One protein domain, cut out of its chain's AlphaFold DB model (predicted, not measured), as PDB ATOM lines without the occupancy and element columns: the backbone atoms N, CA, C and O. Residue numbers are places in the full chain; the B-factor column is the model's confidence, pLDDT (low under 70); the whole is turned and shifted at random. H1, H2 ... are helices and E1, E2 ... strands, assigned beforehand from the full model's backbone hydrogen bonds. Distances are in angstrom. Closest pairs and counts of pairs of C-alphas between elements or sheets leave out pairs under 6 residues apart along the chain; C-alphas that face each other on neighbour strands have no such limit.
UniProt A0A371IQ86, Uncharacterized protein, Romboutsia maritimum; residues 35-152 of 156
ATOM      1  N   LEU A  35     181.359 188.025 283.703       89.69
ATOM      2  CA  LEU A  35     182.243 189.046 284.275       89.69
ATOM      3  C   LEU A  35     183.690 188.945 283.769       89.69
ATOM      4  O   LEU A  35     184.312 189.986 283.575       89.69
ATOM      5  N   GLN A  36     184.205 187.750 283.458       85.38
ATOM      6  CA  GLN A  36     185.517 187.596 282.807       85.38
ATOM      7  C   GLN A  36     185.535 188.193 281.394       85.38
ATOM      8  O   GLN A  36     186.468 188.902 281.024       85.38
ATOM      9  N   THR A  37     184.479 187.955 280.612       86.94
ATOM     10  CA  THR A  37     184.338 188.551 279.276       86.94
ATOM     11  C   THR A  37     184.326 190.072 279.382       86.94
ATOM     12  O   THR A  37     185.045 190.758 278.660       86.94
ATOM     13  N   LYS A  38     183.559 190.617 280.336       90.81
ATOM     14  CA  LYS A  38     183.471 192.068 280.541       90.81
ATOM     15  C   LYS A  38     184.763 192.675 281.069       90.81
ATOM     16  O   LYS A  38     185.105 193.779 280.655       90.81
ATOM     17  N   TYR A  39     185.501 191.958 281.910       88.94
ATOM     18  CA  TYR A  39     186.846 192.342 282.321       88.94
ATOM     19  C   TYR A  39     187.756 192.562 281.103       88.94
ATOM     20  O   TYR A  39     188.305 193.652 280.936       88.94
ATOM     21  N   ILE A  40     187.848 191.563 280.218       84.75
ATOM     22  CA  ILE A  40     188.643 191.620 278.980       84.75
ATOM     23  C   ILE A  40     188.172 192.778 278.093       84.75
ATOM     24  O   ILE A  40     188.989 193.615 277.706       84.75
ATOM     25  N   ASP A  41     186.865 192.877 277.830       87.69
ATOM     26  CA  ASP A  41     186.284 193.925 276.980       87.69
ATOM     27  C   ASP A  41     186.618 195.335 277.490       87.69
ATOM     28  O   ASP A  41     186.934 196.229 276.703       87.69
ATOM     29  N   ILE A  42     186.525 195.563 278.805       89.44
ATOM     30  CA  ILE A  42     186.801 196.866 279.421       89.44
ATOM     31  C   ILE A  42     188.295 197.191 279.342       89.44
ATOM     32  O   ILE A  42     188.647 198.315 278.979       89.44
ATOM     33  N   CYS A  43     189.169 196.214 279.600       84.44
ATOM     34  CA  CYS A  43     190.617 196.384 279.477       84.44
ATOM     35  C   CYS A  43     191.055 196.682 278.036       84.44
ATOM     36  O   CYS A  43     191.939 197.507 277.812       84.44
ATOM     37  N   GLU A  44     190.443 196.039 277.040       83.75
ATOM     38  CA  GLU A  44     190.735 196.314 275.631       83.75
ATOM     39  C   GLU A  44     190.209 197.693 275.219       83.75
ATOM     40  O   GLU A  44     190.928 198.468 274.587       83.75
ATOM     41  N   LYS A  45     188.982 198.047 275.628       84.94
ATOM     42  CA  LYS A  45     188.384 199.358 275.324       84.94
ATOM     43  C   LYS A  45     189.150 200.514 275.959       84.94
ATOM     44  O   LYS A  45     189.257 201.567 275.326       84.94
ATOM     45  N   SER A  46     189.685 200.346 277.168       84.19
ATOM     46  CA  SER A  46     190.379 201.424 277.880       84.19
ATOM     47  C   SER A  46     191.657 201.895 277.177       84.19
ATOM     48  O   SER A  46     192.006 203.066 277.291       84.19
ATOM     49  N   LYS A  47     192.274 201.056 276.329       79.00
ATOM     50  CA  LYS A  47     193.413 201.430 275.463       79.00
ATOM     51  C   LYS A  47     193.073 202.510 274.425       79.00
ATOM     52  O   LYS A  47     193.975 203.117 273.863       79.00
ATOM     53  N   SER A  48     191.787 202.728 274.148       80.38
ATOM     54  CA  SER A  48     191.289 203.695 273.156       80.38
ATOM     55  C   SER A  48     190.575 204.904 273.782       80.38
ATOM     56  O   SER A  48     189.786 205.565 273.111       80.38
ATOM     57  N   SER A  49     190.851 205.188 275.063       64.94
ATOM     58  CA  SER A  49     190.432 206.405 275.783       64.94
ATOM     59  C   SER A  49     188.915 206.637 275.851       64.94
ATOM     60  O   SER A  49     188.418 207.723 275.555       64.94
ATOM     61  N   LYS A  50     188.150 205.617 276.261       72.50
ATOM     62  CA  LYS A  50     186.720 205.775 276.584       72.50
ATOM     63  C   LYS A  50     186.495 206.229 278.028       72.50
ATOM     64  O   LYS A  50     187.200 205.794 278.928       72.50
ATOM     65  N   SER A  51     185.443 207.028 278.223       86.31
ATOM     66  CA  SER A  51     184.883 207.369 279.537       86.31
ATOM     67  C   SER A  51     184.020 206.220 280.076       86.31
ATOM     68  O   SER A  51     183.135 205.696 279.385       86.31
ATOM     69  N   PHE A  52     184.270 205.846 281.328       90.56
ATOM     70  CA  PHE A  52     183.655 204.736 282.049       90.56
ATOM     71  C   PHE A  52     182.744 205.235 283.176       90.56
ATOM     72  O   PHE A  52     182.850 204.817 284.323       90.56
ATOM     73  N   THR A  53     181.791 206.108 282.845       92.38
ATOM     74  CA  THR A  53     180.737 206.490 283.798       92.38
ATOM     75  C   THR A  53     179.974 205.264 284.312       92.38
ATOM     76  O   THR A  53     179.871 204.246 283.619       92.38
ATOM     77  N   LYS A  54     179.327 205.388 285.481       93.81
ATOM     78  CA  LYS A  54     178.405 204.366 286.009       93.81
ATOM     79  C   LYS A  54     177.442 203.836 284.945       93.81
ATOM     80  O   LYS A  54     177.330 202.632 284.762       93.81
ATOM     81  N   LYS A  55     176.764 204.743 284.233       93.75
ATOM     82  CA  LYS A  55     175.766 204.387 283.219       93.75
ATOM     83  C   LYS A  55     176.388 203.562 282.092       93.75
ATOM     84  O   LYS A  55     175.862 202.512 281.744       93.75
ATOM     85  N   ASN A  56     177.529 204.007 281.566       91.94
ATOM     86  CA  ASN A  56     178.222 203.298 280.492       91.94
ATOM     87  C   ASN A  56     178.706 201.917 280.956       91.94
ATOM     88  O   ASN A  56     178.653 200.960 280.187       91.94
ATOM     89  N   LEU A  57     179.167 201.794 282.205       93.56
ATOM     90  CA  LEU A  57     179.566 200.513 282.787       93.56
ATOM     91  C   LEU A  57     178.376 199.561 282.939       93.56
ATOM     92  O   LEU A  57     178.478 198.404 282.540       93.56
ATOM     93  N   GLU A  58     177.240 200.042 283.446       95.06
ATOM     94  CA  GLU A  58     176.009 199.247 283.548       95.06
ATOM     95  C   GLU A  58     175.523 198.775 282.168       95.06
ATOM     96  O   GLU A  58     175.149 197.614 282.013       95.06
ATOM     97  N   GLU A  59     175.596 199.630 281.142       91.81
ATOM     98  CA  GLU A  59     175.262 199.269 279.757       91.81
ATOM     99  C   GLU A  59     176.239 198.242 279.162       91.81
ATOM    100  O   GLU A  59     175.818 197.282 278.519       91.81
ATOM    101  N   LEU A  60     177.546 198.412 279.385       89.69
ATOM    102  CA  LEU A  60     178.570 197.498 278.876       89.69
ATOM    103  C   LEU A  60     178.483 196.117 279.526       89.69
ATOM    104  O   LEU A  60     178.642 195.104 278.836       89.69
ATOM    105  N   ILE A  61     178.266 196.080 280.840       92.00
ATOM    106  CA  ILE A  61     178.244 194.849 281.635       92.00
ATOM    107  C   ILE A  61     176.875 194.168 281.532       92.00
ATOM    108  O   ILE A  61     176.808 192.941 281.539       92.00
ATOM    109  N   GLY A  62     175.805 194.943 281.351       92.69
ATOM    110  CA  GLY A  62     174.436 194.447 281.227       92.69
ATOM    111  C   GLY A  62     173.748 194.189 282.568       92.69
ATOM    112  O   GLY A  62     172.682 193.578 282.594       92.69
ATOM    113  N   ILE A  63     174.336 194.645 283.680       93.44
ATOM    114  CA  ILE A  63     173.751 194.565 285.024       93.44
ATOM    115  C   ILE A  63     173.960 195.890 285.764       93.44
ATOM    116  O   ILE A  63     174.851 196.671 285.428       93.44
ATOM    117  N   LYS A  64     173.162 196.125 286.807       95.81
ATOM    118  CA  LYS A  64     173.309 197.305 287.666       95.81
ATOM    119  C   LYS A  64     174.498 197.177 288.614       95.81
ATOM    120  O   LYS A  64     174.824 196.075 289.059       95.81
ATOM    121  N   VAL A  65     175.083 198.316 288.981       95.44
ATOM    122  CA  VAL A  65     176.104 198.382 290.034       95.44
ATOM    123  C   VAL A  65     175.532 197.821 291.336       95.44
ATOM    124  O   VAL A  65     174.464 198.236 291.788       95.44
ATOM    125  N   SER A  66     176.254 196.881 291.940       94.50
ATOM    126  CA  SER A  66     175.899 196.269 293.222       94.50
ATOM    127  C   SER A  66     176.319 197.147 294.399       94.50
ATOM    128  O   SER A  66     175.557 197.310 295.346       94.50
ATOM    129  N   GLU A  67     177.521 197.723 294.338       92.62
ATOM    130  CA  GLU A  67     178.037 198.649 295.351       92.62
ATOM    131  C   GLU A  67     178.745 199.812 294.660       92.62
ATOM    132  O   GLU A  67     179.533 199.612 293.734       92.62
ATOM    133  N   GLU A  68     178.462 201.028 295.114       90.81
ATOM    134  CA  GLU A  68     179.033 202.259 294.581       90.81
ATOM    135  C   GLU A  68     179.654 203.048 295.723       90.81
ATOM    136  O   GLU A  68     178.999 203.304 296.737       90.81
ATOM    137  N   VAL A  69     180.897 203.478 295.531       86.94
ATOM    138  CA  VAL A  69     181.542 204.404 296.449       86.94
ATOM    139  C   VAL A  69     182.042 205.606 295.675       86.94
ATOM    140  O   VAL A  69     182.988 205.519 294.892       86.94
ATOM    141  N   LYS A  70     181.378 206.740 295.896       81.25
ATOM    142  CA  LYS A  70     181.763 208.012 295.292       81.25
ATOM    143  C   LYS A  70     182.847 208.669 296.119       81.25
ATOM    144  O   LYS A  70     182.698 208.821 297.334       81.25
ATOM    145  N   GLY A  71     183.909 209.107 295.461       67.81
ATOM    146  CA  GLY A  71     184.903 209.942 296.110       67.81
ATOM    147  C   GLY A  71     184.326 211.324 296.395       67.81
ATOM    148  O   GLY A  71     184.167 212.112 295.474       67.81
ATOM    149  N   LYS A  72     183.991 211.633 297.655       53.53
ATOM    150  CA  LYS A  72     183.673 213.019 298.053       53.53
ATOM    151  C   LYS A  72     184.929 213.901 298.127       53.53
ATOM    152  O   LYS A  72     184.848 215.055 297.738       53.53
ATOM    153  N   ASP A  73     186.062 213.317 298.530       54.09
ATOM    154  CA  ASP A  73     187.382 213.967 298.692       54.09
ATOM    155  C   ASP A  73     188.513 213.162 298.018       54.09
ATOM    156  O   ASP A  73     189.678 213.227 298.396       54.09
ATOM    157  N   LYS A  74     188.140 212.287 297.085       58.88
ATOM    158  CA  LYS A  74     188.993 211.241 296.515       58.88
ATOM    159  C   LYS A  74     189.040 211.427 295.008       58.88
ATOM    160  O   LYS A  74     188.010 211.745 294.426       58.88
ATOM    161  N   ASP A  75     190.178 211.165 294.375       74.81
ATOM    162  CA  ASP A  75     190.357 211.338 292.921       74.81
ATOM    163  C   ASP A  75     189.614 210.280 292.077       74.81
ATOM    164  O   ASP A  75     189.745 210.251 290.856       74.81
ATOM    165  N   SER A  76     188.843 209.381 292.706       83.88
ATOM    166  CA  SER A  76     188.202 208.257 292.021       83.88
ATOM    167  C   SER A  76     186.845 207.820 292.577       83.88
ATOM    168  O   SER A  76     186.523 208.001 293.759       83.88
ATOM    169  N   ASN A  77     186.060 207.212 291.688       88.00
ATOM    170  CA  ASN A  77     184.808 206.521 291.952       88.00
ATOM    171  C   ASN A  77     185.080 205.023 291.871       88.00
ATOM    172  O   ASN A  77     185.838 204.576 291.012       88.00
ATOM    173  N   ALA A  78     184.436 204.248 292.739       89.25
ATOM    174  CA  ALA A  78     184.510 202.796 292.729       89.25
ATOM    175  C   ALA A  78     183.134 202.190 292.439       89.25
ATOM    176  O   ALA A  78     182.144 202.517 293.101       89.25
ATOM    177  N   TYR A  79     183.091 201.259 291.491       92.88
ATOM    178  CA  TYR A  79     181.896 200.521 291.102       92.88
ATOM    179  C   TYR A  79     182.159 199.025 291.211       92.88
ATOM    180  O   TYR A  79     183.108 198.502 290.628       92.88
ATOM    181  N   THR A  80     181.304 198.327 291.950       94.00
ATOM    182  CA  THR A  80     181.362 196.874 292.094       94.00
ATOM    183  C   THR A  80     180.166 196.230 291.417       94.00
ATOM    184  O   THR A  80     179.020 196.573 291.706       94.00
ATOM    185  N   PHE A  81     180.442 195.238 290.582       94.56
ATOM    186  CA  PHE A  81     179.467 194.373 289.936       94.56
ATOM    187  C   PHE A  81     179.630 192.956 290.481       94.56
ATOM    188  O   PHE A  81     180.755 192.467 290.593       94.56
ATOM    189  N   LYS A  82     178.522 192.306 290.838       93.81
ATOM    190  CA  LYS A  82     178.512 190.930 291.342       93.81
ATOM    191  C   LYS A  82     177.526 190.086 290.547       93.81
ATOM    192  O   LYS A  82     176.386 190.498 290.347       93.81
ATOM    193  N   ILE A  83     177.975 188.911 290.119       91.81
ATOM    194  CA  ILE A  83     177.143 187.865 289.520       91.81
ATOM    195  C   ILE A  83     177.581 186.554 290.161       91.81
ATOM    196  O   ILE A  83     178.763 186.220 290.118       91.81
ATOM    197  N   ASP A  84     176.643 185.829 290.767       88.50
ATOM    198  CA  ASP A  84     176.903 184.571 291.468       88.50
ATOM    199  C   ASP A  84     178.094 184.683 292.446       88.50
ATOM    200  O   ASP A  84     178.052 185.443 293.414       88.50
ATOM    201  N   ASN A  85     179.171 183.944 292.168       87.88
ATOM    202  CA  ASN A  85     180.388 183.852 292.973       87.88
ATOM    203  C   ASN A  85     181.540 184.705 292.412       87.88
ATOM    204  O   ASN A  85     182.703 184.496 292.774       87.88
ATOM    205  N   GLU A  86     181.233 185.623 291.498       89.44
ATOM    206  CA  GLU A  86     182.184 186.484 290.808       89.44
ATOM    207  C   GLU A  86     181.964 187.951 291.174       89.44
ATOM    208  O   GLU A  86     180.839 188.418 291.384       89.44
ATOM    209  N   LYS A  87     183.062 188.703 291.205       92.06
ATOM    210  CA  LYS A  87     183.064 190.136 291.463       92.06
ATOM    211  C   LYS A  87     183.978 190.838 290.464       92.06
ATOM    212  O   LYS A  87     185.068 190.369 290.152       92.06
ATOM    213  N   LEU A  88     183.512 191.984 289.980       92.69
ATOM    214  CA  LEU A  88     184.265 192.908 289.144       92.69
ATOM    215  C   LEU A  88     184.262 194.282 289.819       92.69
ATOM    216  O   LEU A  88     183.206 194.888 289.998       92.69
ATOM    217  N   LEU A  89     185.434 194.747 290.225       91.56
ATOM    218  CA  LEU A  89     185.662 196.041 290.856       91.56
ATOM    219  C   LEU A  89     186.333 196.976 289.855       91.56
ATOM    220  O   LEU A  89     187.351 196.625 289.269       91.56
ATOM    221  N   ILE A  90     185.772 198.164 289.673       91.00
ATOM    222  CA  ILE A  90     186.236 199.153 288.702       91.00
ATOM    223  C   ILE A  90     186.436 200.481 289.420       91.00
ATOM    224  O   ILE A  90     185.508 200.976 290.056       91.00
ATOM    225  N   TYR A  91     187.624 201.058 289.281       88.88
ATOM    226  CA  TYR A  91     187.922 202.422 289.691       88.88
ATOM    227  C   TYR A  91     188.052 203.315 288.470       88.88
ATOM    228  O   TYR A  91     188.779 202.992 287.525       88.88
ATOM    229  N   THR A  92     187.389 204.460 288.527       89.75
ATOM    230  CA  THR A  92     187.469 205.491 287.495       89.75
ATOM    231  C   THR A  92     187.873 206.815 288.103       89.75
ATOM    232  O   THR A  92     187.578 207.072 289.267       89.75
ATOM    233  N   ASP A  93     188.544 207.653 287.329       86.12
ATOM    234  CA  ASP A  93     188.902 209.005 287.740       86.12
ATOM    235  C   ASP A  93     187.637 209.860 287.879       86.12
ATOM    236  O   ASP A  93     186.713 209.760 287.071       86.12
ATOM    237  N   ASN A  94     187.570 210.683 288.919       83.31
ATOM    238  CA  ASN A  94     186.380 211.488 289.192       83.31
ATOM    239  C   ASN A  94     186.185 212.657 288.236       83.31
ATOM    240  O   ASN A  94     185.060 213.136 288.100       83.31
ATOM    241  N   ASN A  95     187.255 213.134 287.604       83.38
ATOM    242  CA  ASN A  95     187.209 214.345 286.797       83.38
ATOM    243  C   ASN A  95     186.919 214.048 285.327       83.38
ATOM    244  O   ASN A  95     186.287 214.861 284.654       83.38
ATOM    245  N   ASN A  96     187.400 212.912 284.819       86.62
ATOM    246  CA  ASN A  96     187.297 212.566 283.399       86.62
ATOM    247  C   ASN A  96     186.713 211.164 283.134       86.62
ATOM    248  O   ASN A  96     186.603 210.766 281.972       86.62
ATOM    249  N   ASP A  97     186.316 210.434 284.184       88.31
ATOM    250  CA  ASP A  97     185.763 209.077 284.112       88.31
ATOM    251  C   ASP A  97     186.686 208.060 283.407       88.31
ATOM    252  O   ASP A  97     186.221 207.022 282.929       88.31
ATOM    253  N   GLU A  98     187.989 208.323 283.306       88.75
ATOM    254  CA  GLU A  98     188.934 207.365 282.732       88.75
ATOM    255  C   GLU A  98     189.084 206.143 283.636       88.75
ATOM    256  O   GLU A  98     189.026 206.238 284.863       88.75
ATOM    257  N   LEU A  99     189.308 204.974 283.030       87.50
ATOM    258  CA  LEU A  99     189.604 203.768 283.792       87.50
ATOM    259  C   LEU A  99     190.950 203.945 284.495       87.50
ATOM    260  O   LEU A  99     191.982 204.127 283.854       87.50
ATOM    261  N   LEU A 100     190.943 203.833 285.814       84.75
ATOM    262  CA  LEU A 100     192.159 203.824 286.610       84.75
ATOM    263  C   LEU A 100     192.600 202.386 286.849       84.75
ATOM    264  O   LEU A 100     193.749 202.025 286.587       84.75
ATOM    265  N   PHE A 101     191.667 201.560 287.313       85.38
ATOM    266  CA  PHE A 101     191.935 200.192 287.721       85.38
ATOM    267  C   PHE A 101     190.700 199.323 287.567       85.38
ATOM    268  O   PHE A 101     189.571 199.776 287.751       85.38
ATOM    269  N   ILE A 102     190.924 198.055 287.266       86.88
ATOM    270  CA  ILE A 102     189.896 197.032 287.233       86.88
ATOM    271  C   ILE A 102     190.442 195.738 287.816       86.88
ATOM    272  O   ILE A 102     191.555 195.324 287.508       86.88
ATOM    273  N   GLN A 103     189.633 195.090 288.639       88.00
ATOM    274  CA  GLN A 103     189.940 193.806 289.242       88.00
ATOM    275  C   GLN A 103     188.751 192.876 289.070       88.00
ATOM    276  O   GLN A 103     187.620 193.230 289.398       88.00
ATOM    277  N   TYR A 104     189.015 191.681 288.572       87.06
ATOM    278  CA  TYR A 104     188.087 190.564 288.584       87.06
ATOM    279  C   TYR A 104     188.551 189.558 289.632       87.06
ATOM    280  O   TYR A 104     189.737 189.236 289.697       87.06
ATOM    281  N   ASN A 105     187.621 189.020 290.415       85.19
ATOM    282  CA  ASN A 105     187.902 187.889 291.281       85.19
ATOM    283  C   ASN A 105     186.712 186.934 291.421       85.19
ATOM    284  O   ASN A 105     185.555 187.316 291.232       85.19
ATOM    285  N   ASN A 106     186.994 185.682 291.784       81.44
ATOM    286  CA  ASN A 106     185.973 184.684 292.108       81.44
ATOM    287  C   ASN A 106     186.252 183.977 293.445       81.44
ATOM    288  O   ASN A 106     187.350 184.057 293.996       81.44
ATOM    289  N   LEU A 107     185.258 183.250 293.969       69.94
ATOM    290  CA  LEU A 107     185.391 182.496 295.229       69.94
ATOM    291  C   LEU A 107     186.434 181.362 295.190       69.94
ATOM    292  O   LEU A 107     186.797 180.844 296.241       69.94
ATOM    293  N   ILE A 108     186.915 180.972 294.006       67.56
ATOM    294  CA  ILE A 108     187.915 179.906 293.818       67.56
ATOM    295  C   ILE A 108     189.345 180.496 293.821       67.56
ATOM    296  O   ILE A 108     190.327 179.773 293.674       67.56
ATOM    297  N   GLY A 109     189.484 181.810 294.037       66.94
ATOM    298  CA  GLY A 109     190.771 182.479 294.232       66.94
ATOM    299  C   GLY A 109     191.472 182.912 292.945       66.94
ATOM    300  O   GLY A 109     192.635 183.301 293.004       66.94
ATOM    301  N   LEU A 110     190.798 182.868 291.789       70.88
ATOM    302  CA  LEU A 110     191.307 183.540 290.595       70.88
ATOM    303  C   LEU A 110     191.132 185.048 290.780       70.88
ATOM    304  O   LEU A 110     190.012 185.508 290.996       70.88
ATOM    305  N   GLU A 111     192.224 185.794 290.654       80.38
ATOM    306  CA  GLU A 111     192.253 187.252 290.695       80.38
ATOM    307  C   GLU A 111     192.983 187.768 289.450       80.38
ATOM    308  O   GLU A 111     194.094 187.332 289.151       80.38
ATOM    309  N   LEU A 112     192.344 188.668 288.704       77.00
ATOM    310  CA  LEU A 112     192.920 189.374 287.559       77.00
ATOM    311  C   LEU A 112     192.834 190.866 287.840       77.00
ATOM    312  O   LEU A 112     191.785 191.336 288.278       77.00
ATOM    313  N   THR A 113     193.897 191.611 287.561       79.31
ATOM    314  CA  THR A 113     194.007 193.001 288.003       79.31
ATOM    315  C   THR A 113     194.741 193.858 286.987       79.31
ATOM    316  O   THR A 113     195.960 193.775 286.875       79.31
ATOM    317  N   TYR A 114     194.043 194.751 286.292       74.38
ATOM    318  CA  TYR A 114     194.626 195.652 285.303       74.38
ATOM    319  C   TYR A 114     194.573 197.105 285.781       74.38
ATOM    320  O   TYR A 114     193.523 197.606 286.183       74.38
ATOM    321  N   SER A 115     195.718 197.787 285.720       72.94
ATOM    322  CA  SER A 115     195.861 199.198 286.087       72.94
ATOM    323  C   SER A 115     196.460 199.979 284.929       72.94
ATOM    324  O   SER A 115     197.420 199.525 284.307       72.94
ATOM    325  N   LEU A 116     195.915 201.167 284.667       69.75
ATOM    326  CA  LEU A 116     196.457 202.103 283.678       69.75
ATOM    327  C   LEU A 116     197.463 203.097 284.276       69.75
ATOM    328  O   LEU A 116     198.202 203.731 283.529       69.75
ATOM    329  N   LYS A 117     197.535 203.215 285.609       64.44
ATOM    330  CA  LYS A 117     198.571 203.997 286.302       64.44
ATOM    331  C   LYS A 117     199.485 203.045 287.079       64.44
ATOM    332  O   LYS A 117     199.003 202.219 287.854       64.44
ATOM    333  N   THR A 118     200.794 203.160 286.868       48.78
ATOM    334  CA  THR A 118     201.811 202.235 287.404       48.78
ATOM    335  C   THR A 118     202.070 202.374 288.903       48.78
ATOM    336  O   THR A 118     202.656 201.474 289.486       48.78
ATOM    337  N   ASP A 119     201.579 203.432 289.553       50.47
ATOM    338  CA  ASP A 119     201.896 203.739 290.955       50.47
ATOM    339  C   ASP A 119     200.664 204.171 291.763       50.47
ATOM    340  O   ASP A 119     200.717 205.086 292.587       50.47
ATOM    341  N   MET A 120     199.512 203.536 291.528       52.72
ATOM    342  CA  MET A 120     198.345 203.795 292.372       52.72
ATOM    343  C   MET A 120     198.457 203.052 293.699       52.72
ATOM    344  O   MET A 120     198.345 201.829 293.786       52.72
ATOM    345  N   ASN A 121     198.657 203.830 294.759       49.03
ATOM    346  CA  ASN A 121     198.630 203.348 296.126       49.03
ATOM    347  C   ASN A 121     197.164 203.255 296.588       49.03
ATOM    348  O   ASN A 121     196.630 204.165 297.217       49.03
ATOM    349  N   PHE A 122     196.490 202.147 296.269       50.91
ATOM    350  CA  PHE A 122     195.113 201.882 296.726       50.91
ATOM    351  C   PHE A 122     195.009 201.663 298.250       50.91
ATOM    352  O   PHE A 122     193.900 201.602 298.786       50.91
ATOM    353  N   GLY A 123     196.163 201.610 298.937       37.94
ATOM    354  CA  GLY A 123     196.346 201.389 300.376       37.94
ATOM    355  C   GLY A 123     195.488 202.251 301.294       37.94
ATOM    356  O   GLY A 123     194.994 201.758 302.304       37.94
ATOM    357  N   GLU A 124     195.260 203.510 300.931       41.59
ATOM    358  CA  GLU A 124     194.450 204.435 301.735       41.59
ATOM    359  C   GLU A 124     193.001 204.527 301.246       41.59
ATOM    360  O   GLU A 124     192.136 205.095 301.916       41.59
ATOM    361  N   TYR A 125     192.706 203.966 300.070       45.03
ATOM    362  CA  TYR A 125     191.487 204.319 299.370       45.03
ATOM    363  C   TYR A 125     190.264 203.540 299.841       45.03
ATOM    364  O   TYR A 125     189.259 204.205 300.026       45.03
ATOM    365  N   TYR A 126     190.295 202.242 300.166       44.41
ATOM    366  CA  TYR A 126     189.117 201.541 300.738       44.41
ATOM    367  C   TYR A 126     189.477 200.261 301.525       44.41
ATOM    368  O   TYR A 126     188.798 199.243 301.415       44.41
ATOM    369  N   GLY A 127     190.548 200.294 302.329       31.94
ATOM    370  CA  GLY A 127     190.917 199.172 303.212       31.94
ATOM    371  C   GLY A 127     191.682 198.028 302.535       31.94
ATOM    372  O   GLY A 127     191.722 196.925 303.074       31.94
ATOM    373  N   PHE A 128     192.298 198.279 301.375       33.00
ATOM    374  CA  PHE A 128     193.109 197.297 300.654       33.00
ATOM    375  C   PHE A 128     194.574 197.749 300.601       33.00
ATOM    376  O   PHE A 128     194.936 198.595 299.791       33.00
ATOM    377  N   THR A 129     195.434 197.209 301.468       29.83
ATOM    378  CA  THR A 129     196.874 197.515 301.487       29.83
ATOM    379  C   THR A 129     197.632 196.620 300.508       29.83
ATOM    380  O   THR A 129     197.919 195.467 300.822       29.83
ATOM    381  N   GLY A 130     197.989 197.143 299.335       36.50
ATOM    382  CA  GLY A 130     198.853 196.445 298.384       36.50
ATOM    383  C   GLY A 130     199.561 197.410 297.435       36.50
ATOM    384  O   GLY A 130     198.924 198.285 296.855       36.50
ATOM    385  N   LYS A 131     200.881 197.249 297.267       38.25
ATOM    386  CA  LYS A 131     201.600 197.804 296.112       38.25
ATOM    387  C   LYS A 131     201.312 196.882 294.933       38.25
ATOM    388  O   LYS A 131     201.836 195.772 294.889       38.25
ATOM    389  N   TYR A 132     200.451 197.315 294.020       49.09
ATOM    390  CA  TYR A 132     200.096 196.518 292.853       49.09
ATOM    391  C   TYR A 132     201.077 196.773 291.721       49.09
ATOM    392  O   TYR A 132     201.110 197.858 291.149       49.09
ATOM    393  N   ASN A 133     201.862 195.750 291.385       46.09
ATOM    394  CA  ASN A 133     202.634 195.737 290.153       46.09
ATOM    395  C   ASN A 133     201.668 195.353 289.029       46.09
ATOM    396  O   ASN A 133     201.191 194.220 288.986       46.09
ATOM    397  N   SER A 134     201.315 196.298 288.159       52.88
ATOM    398  CA  SER A 134     200.437 196.009 287.027       52.88
ATOM    399  C   SER A 134     201.167 195.098 286.039       52.88
ATOM    400  O   SER A 134     202.008 195.561 285.265       52.88
ATOM    401  N   GLU A 135     200.876 193.796 286.048       60.22
ATOM    402  CA  GLU A 135     201.287 192.932 284.942       60.22
ATOM    403  C   GLU A 135     200.591 193.390 283.654       60.22
ATOM    404  O   GLU A 135     199.457 193.880 283.689       60.22
ATOM    405  N   SER A 136     201.254 193.235 282.504       66.06
ATOM    406  CA  SER A 136     200.654 193.602 281.221       66.06
ATOM    407  C   SER A 136     199.319 192.872 281.021       66.06
ATOM    408  O   SER A 136     199.157 191.718 281.420       66.06
ATOM    409  N   PHE A 137     198.352 193.527 280.372       67.25
ATOM    410  CA  PHE A 137     197.056 192.910 280.071       67.25
ATOM    411  C   PHE A 137     197.200 191.556 279.353       67.25
ATOM    412  O   PHE A 137     196.486 190.606 279.666       67.25
ATOM    413  N   GLU A 138     198.166 191.445 278.436       71.81
ATOM    414  CA  GLU A 138     198.444 190.194 277.723       71.81
ATOM    415  C   GLU A 138     198.909 189.075 278.665       71.81
ATOM    416  O   GLU A 138     198.476 187.932 278.520       71.81
ATOM    417  N   ASN A 139     199.729 189.383 279.676       69.06
ATOM    418  CA  ASN A 139     200.137 188.390 280.671       69.06
ATOM    419  C   ASN A 139     198.939 187.880 281.476       69.06
ATOM    420  O   ASN A 139     198.814 186.677 281.688       69.06
ATOM    421  N   GLN A 140     198.016 188.764 281.845       67.75
ATOM    422  CA  GLN A 140     196.819 188.383 282.595       67.75
ATOM    423  C   GLN A 140     195.839 187.562 281.759       67.75
ATOM    424  O   GLN A 140     195.290 186.570 282.237       67.75
ATOM    425  N   LYS A 141     195.663 187.921 280.482       69.94
ATOM    426  CA  LYS A 141     194.884 187.130 279.520       69.94
ATOM    427  C   LYS A 141     195.477 185.728 279.366       69.94
ATOM    428  O   LYS A 141     194.750 184.737 279.390       69.94
ATOM    429  N   ASN A 142     196.804 185.626 279.297       73.44
ATOM    430  CA  ASN A 142     197.505 184.343 279.252       73.44
ATOM    431  C   ASN A 142     197.345 183.535 280.550       73.44
ATOM    432  O   ASN A 142     197.095 182.333 280.480       73.44
ATOM    433  N   GLN A 143     197.434 184.166 281.723       68.25
ATOM    434  CA  GLN A 143     197.213 183.499 283.012       68.25
ATOM    435  C   GLN A 143     195.784 182.966 283.149       68.25
ATOM    436  O   GLN A 143     195.606 181.816 283.550       68.25
ATOM    437  N   LEU A 144     194.779 183.750 282.750       71.75
ATOM    438  CA  LEU A 144     193.386 183.306 282.704       71.75
ATOM    439  C   LEU A 144     193.232 182.068 281.808       71.75
ATOM    440  O   LEU A 144     192.662 181.063 282.233       71.75
ATOM    441  N   ASN A 145     193.805 182.099 280.602       70.62
ATOM    442  CA  ASN A 145     193.771 180.964 279.678       70.62
ATOM    443  C   ASN A 145     194.421 179.704 280.269       70.62
ATOM    444  O   ASN A 145     193.880 178.603 280.136       70.62
ATOM    445  N   LEU A 146     195.565 179.850 280.946       69.25
ATOM    446  CA  LEU A 146     196.247 178.745 281.623       69.25
ATOM    447  C   LEU A 146     195.424 178.196 282.793       69.25
ATOM    448  O   LEU A 146     195.312 176.978 282.936       69.25
ATOM    449  N   TYR A 147     194.820 179.068 283.601       67.75
ATOM    450  CA  TYR A 147     193.976 178.674 284.727       67.75
ATOM    451  C   TYR A 147     192.763 177.861 284.265       67.75
ATOM    452  O   TYR A 147     192.509 176.782 284.803       67.75
ATOM    453  N   LEU A 148     192.047 178.335 283.240       67.81
ATOM    454  CA  LEU A 148     190.887 177.633 282.682       67.81
ATOM    455  C   LEU A 148     191.279 176.252 282.140       67.81
ATOM    456  O   LEU A 148     190.612 175.259 282.432       67.81
ATOM    457  N   LYS A 149     192.402 176.175 281.414       69.00
ATOM    458  CA  LYS A 149     192.934 174.920 280.868       69.00
ATOM    459  C   LYS A 149     193.312 173.920 281.966       69.00
ATOM    460  O   LYS A 149     192.984 172.745 281.846       69.00
ATOM    461  N   ASN A 150     193.994 174.367 283.019       68.31
ATOM    462  CA  ASN A 150     194.505 173.486 284.075       68.31
ATOM    463  C   ASN A 150     193.410 172.962 285.012       68.31
ATOM    464  O   ASN A 150     193.555 171.874 285.562       68.31
ATOM    465  N   ASN A 151     192.317 173.709 285.190       59.94
ATOM    466  CA  ASN A 151     191.238 173.331 286.105       59.94
ATOM    467  C   ASN A 151     190.106 172.533 285.434       59.94
ATOM    468  O   ASN A 151     189.101 172.263 286.085       59.94
ATOM    469  N   ASN A 152     190.244 172.154 284.153       60.16
ATOM    470  CA  ASN A 152     189.200 171.474 283.370       60.16
ATOM    471  C   ASN A 152     187.823 172.147 283.488       60.16
ATOM    472  O   ASN A 152     186.792 171.477 283.391       60.16
TER     473      ASN A 152
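What this domain is: This is residues 35 to 152 of the 156 residues of an uncharacterized protein of Romboutsia maritimum (UniProt A0A371IQ86). A five-stranded antiparallel sheet, E1 to E5, forms a wall; H1 packs along the E3 and E4 part of one face, and the shorter H2 sits slantwise beyond it, over E2 and E3. H3 packs with its residues 137 to 144 on the E5 edge and runs out past the ends of the strands, while the long loop of residues 116 to 136 swings out past E5 to the side of the sheet away from H1. The printed part has 118 residues with three named helices and five named strands, in the order H1 H2 E1 E2 E3 E4 E5 H3, and its class is mixed, helices and strands. The sheet's order is E1 E2 E3 E4 E5, and the whole is two layers, H1, H2 and H3 on one face of the sheet. It is compact, with a radius of gyration of the C-alphas of 13.8 A, and spans 44 by 31 by 29 A.

How they stand to each other: H1, residues 35 to 46, is joined by a short link to H2, residues 54 to 61. They only just touch, with 3 pairs of C-alphas within 8 A, made by residues 35 to 38 of H1 alone; the closest C-alphas are those of Lys 38 and Ile 61, 6.0 A apart. Their lines stand at a steep tilt of 60 degrees, opposite ways. Next come E1, residues 67 to 69, E2, residues 76 to 83, E3, residues 86 to 93, E4, residues 99 to 106, and E5, residues 111 to 115. They form a meander, each strand the antiparallel neighbour of the one before, and each such pair is a hairpin. Between E1 and E2, N 69 and O 78 are 2.9 A apart, within hydrogen-bond range. Such pairs are also N 81 and O 88 at 2.8 A between E2 and E3, N 89 and O 103 at 2.8 A between E3 and E4, and N 104 and O 112 at 2.8 A between E4 and E5. E1 and E5 are the edge strands. H1 is on the sheet at a height of 9.1 A over it, over E4 and, only just, over E3, on which 3 of its C-alphas fall. It runs along the strands, at 15 degrees to E4 on the local plane; its closest C-alphas to E4 are those of Ser 46 and Leu 99, 6.4 A apart. H2 is on the same face as H1, at a height of 10.2 A over the sheet, and runs slantwise to the strands, at 36 degrees to E3 on the local plane. H3, residues 137 to 150, is on the sheet too; its closest C-alphas to E5 are those of Phe 137 and Tyr 114, 6.4 A apart. H3 is close to H1 but not clearly touching, with C-alphas 43 and 137 the closest at 7.3 A, and is apart from H2. In H1, H2 and H3 every O i to N i+4 pair is within hydrogen-bond range.

Where its parts are: H1 begins at C-alpha 35, (182.243, 189.046, 284.275), and is 16.1 A long from first to last C-alpha; H2 is 10.5 A long. E1 measures 6.8 A, E2 23.3 A, E3 23.7 A, E4 21.1 A and E5 13.3 A. In the loop after E5, C-alpha 127 is at (190.917, 199.172, 303.212). H3 is 20.0 A long and ends at C-alpha 150, (194.505, 173.486, 284.075).

The domain as a whole: The two C-alphas farthest apart are those of Asp 73 and Asn 152, at 45.2 A. The sheet is twisted, its C-alphas lying up to 4.4 A off the best plane. The printed part has no cut, and the link from E5 to H3, 21 residues, is long. The mean pLDDT of the printed part is 76.1; 41 residues are under 70, among them residues 71 to 74, 116 to 137 and 146 to 152.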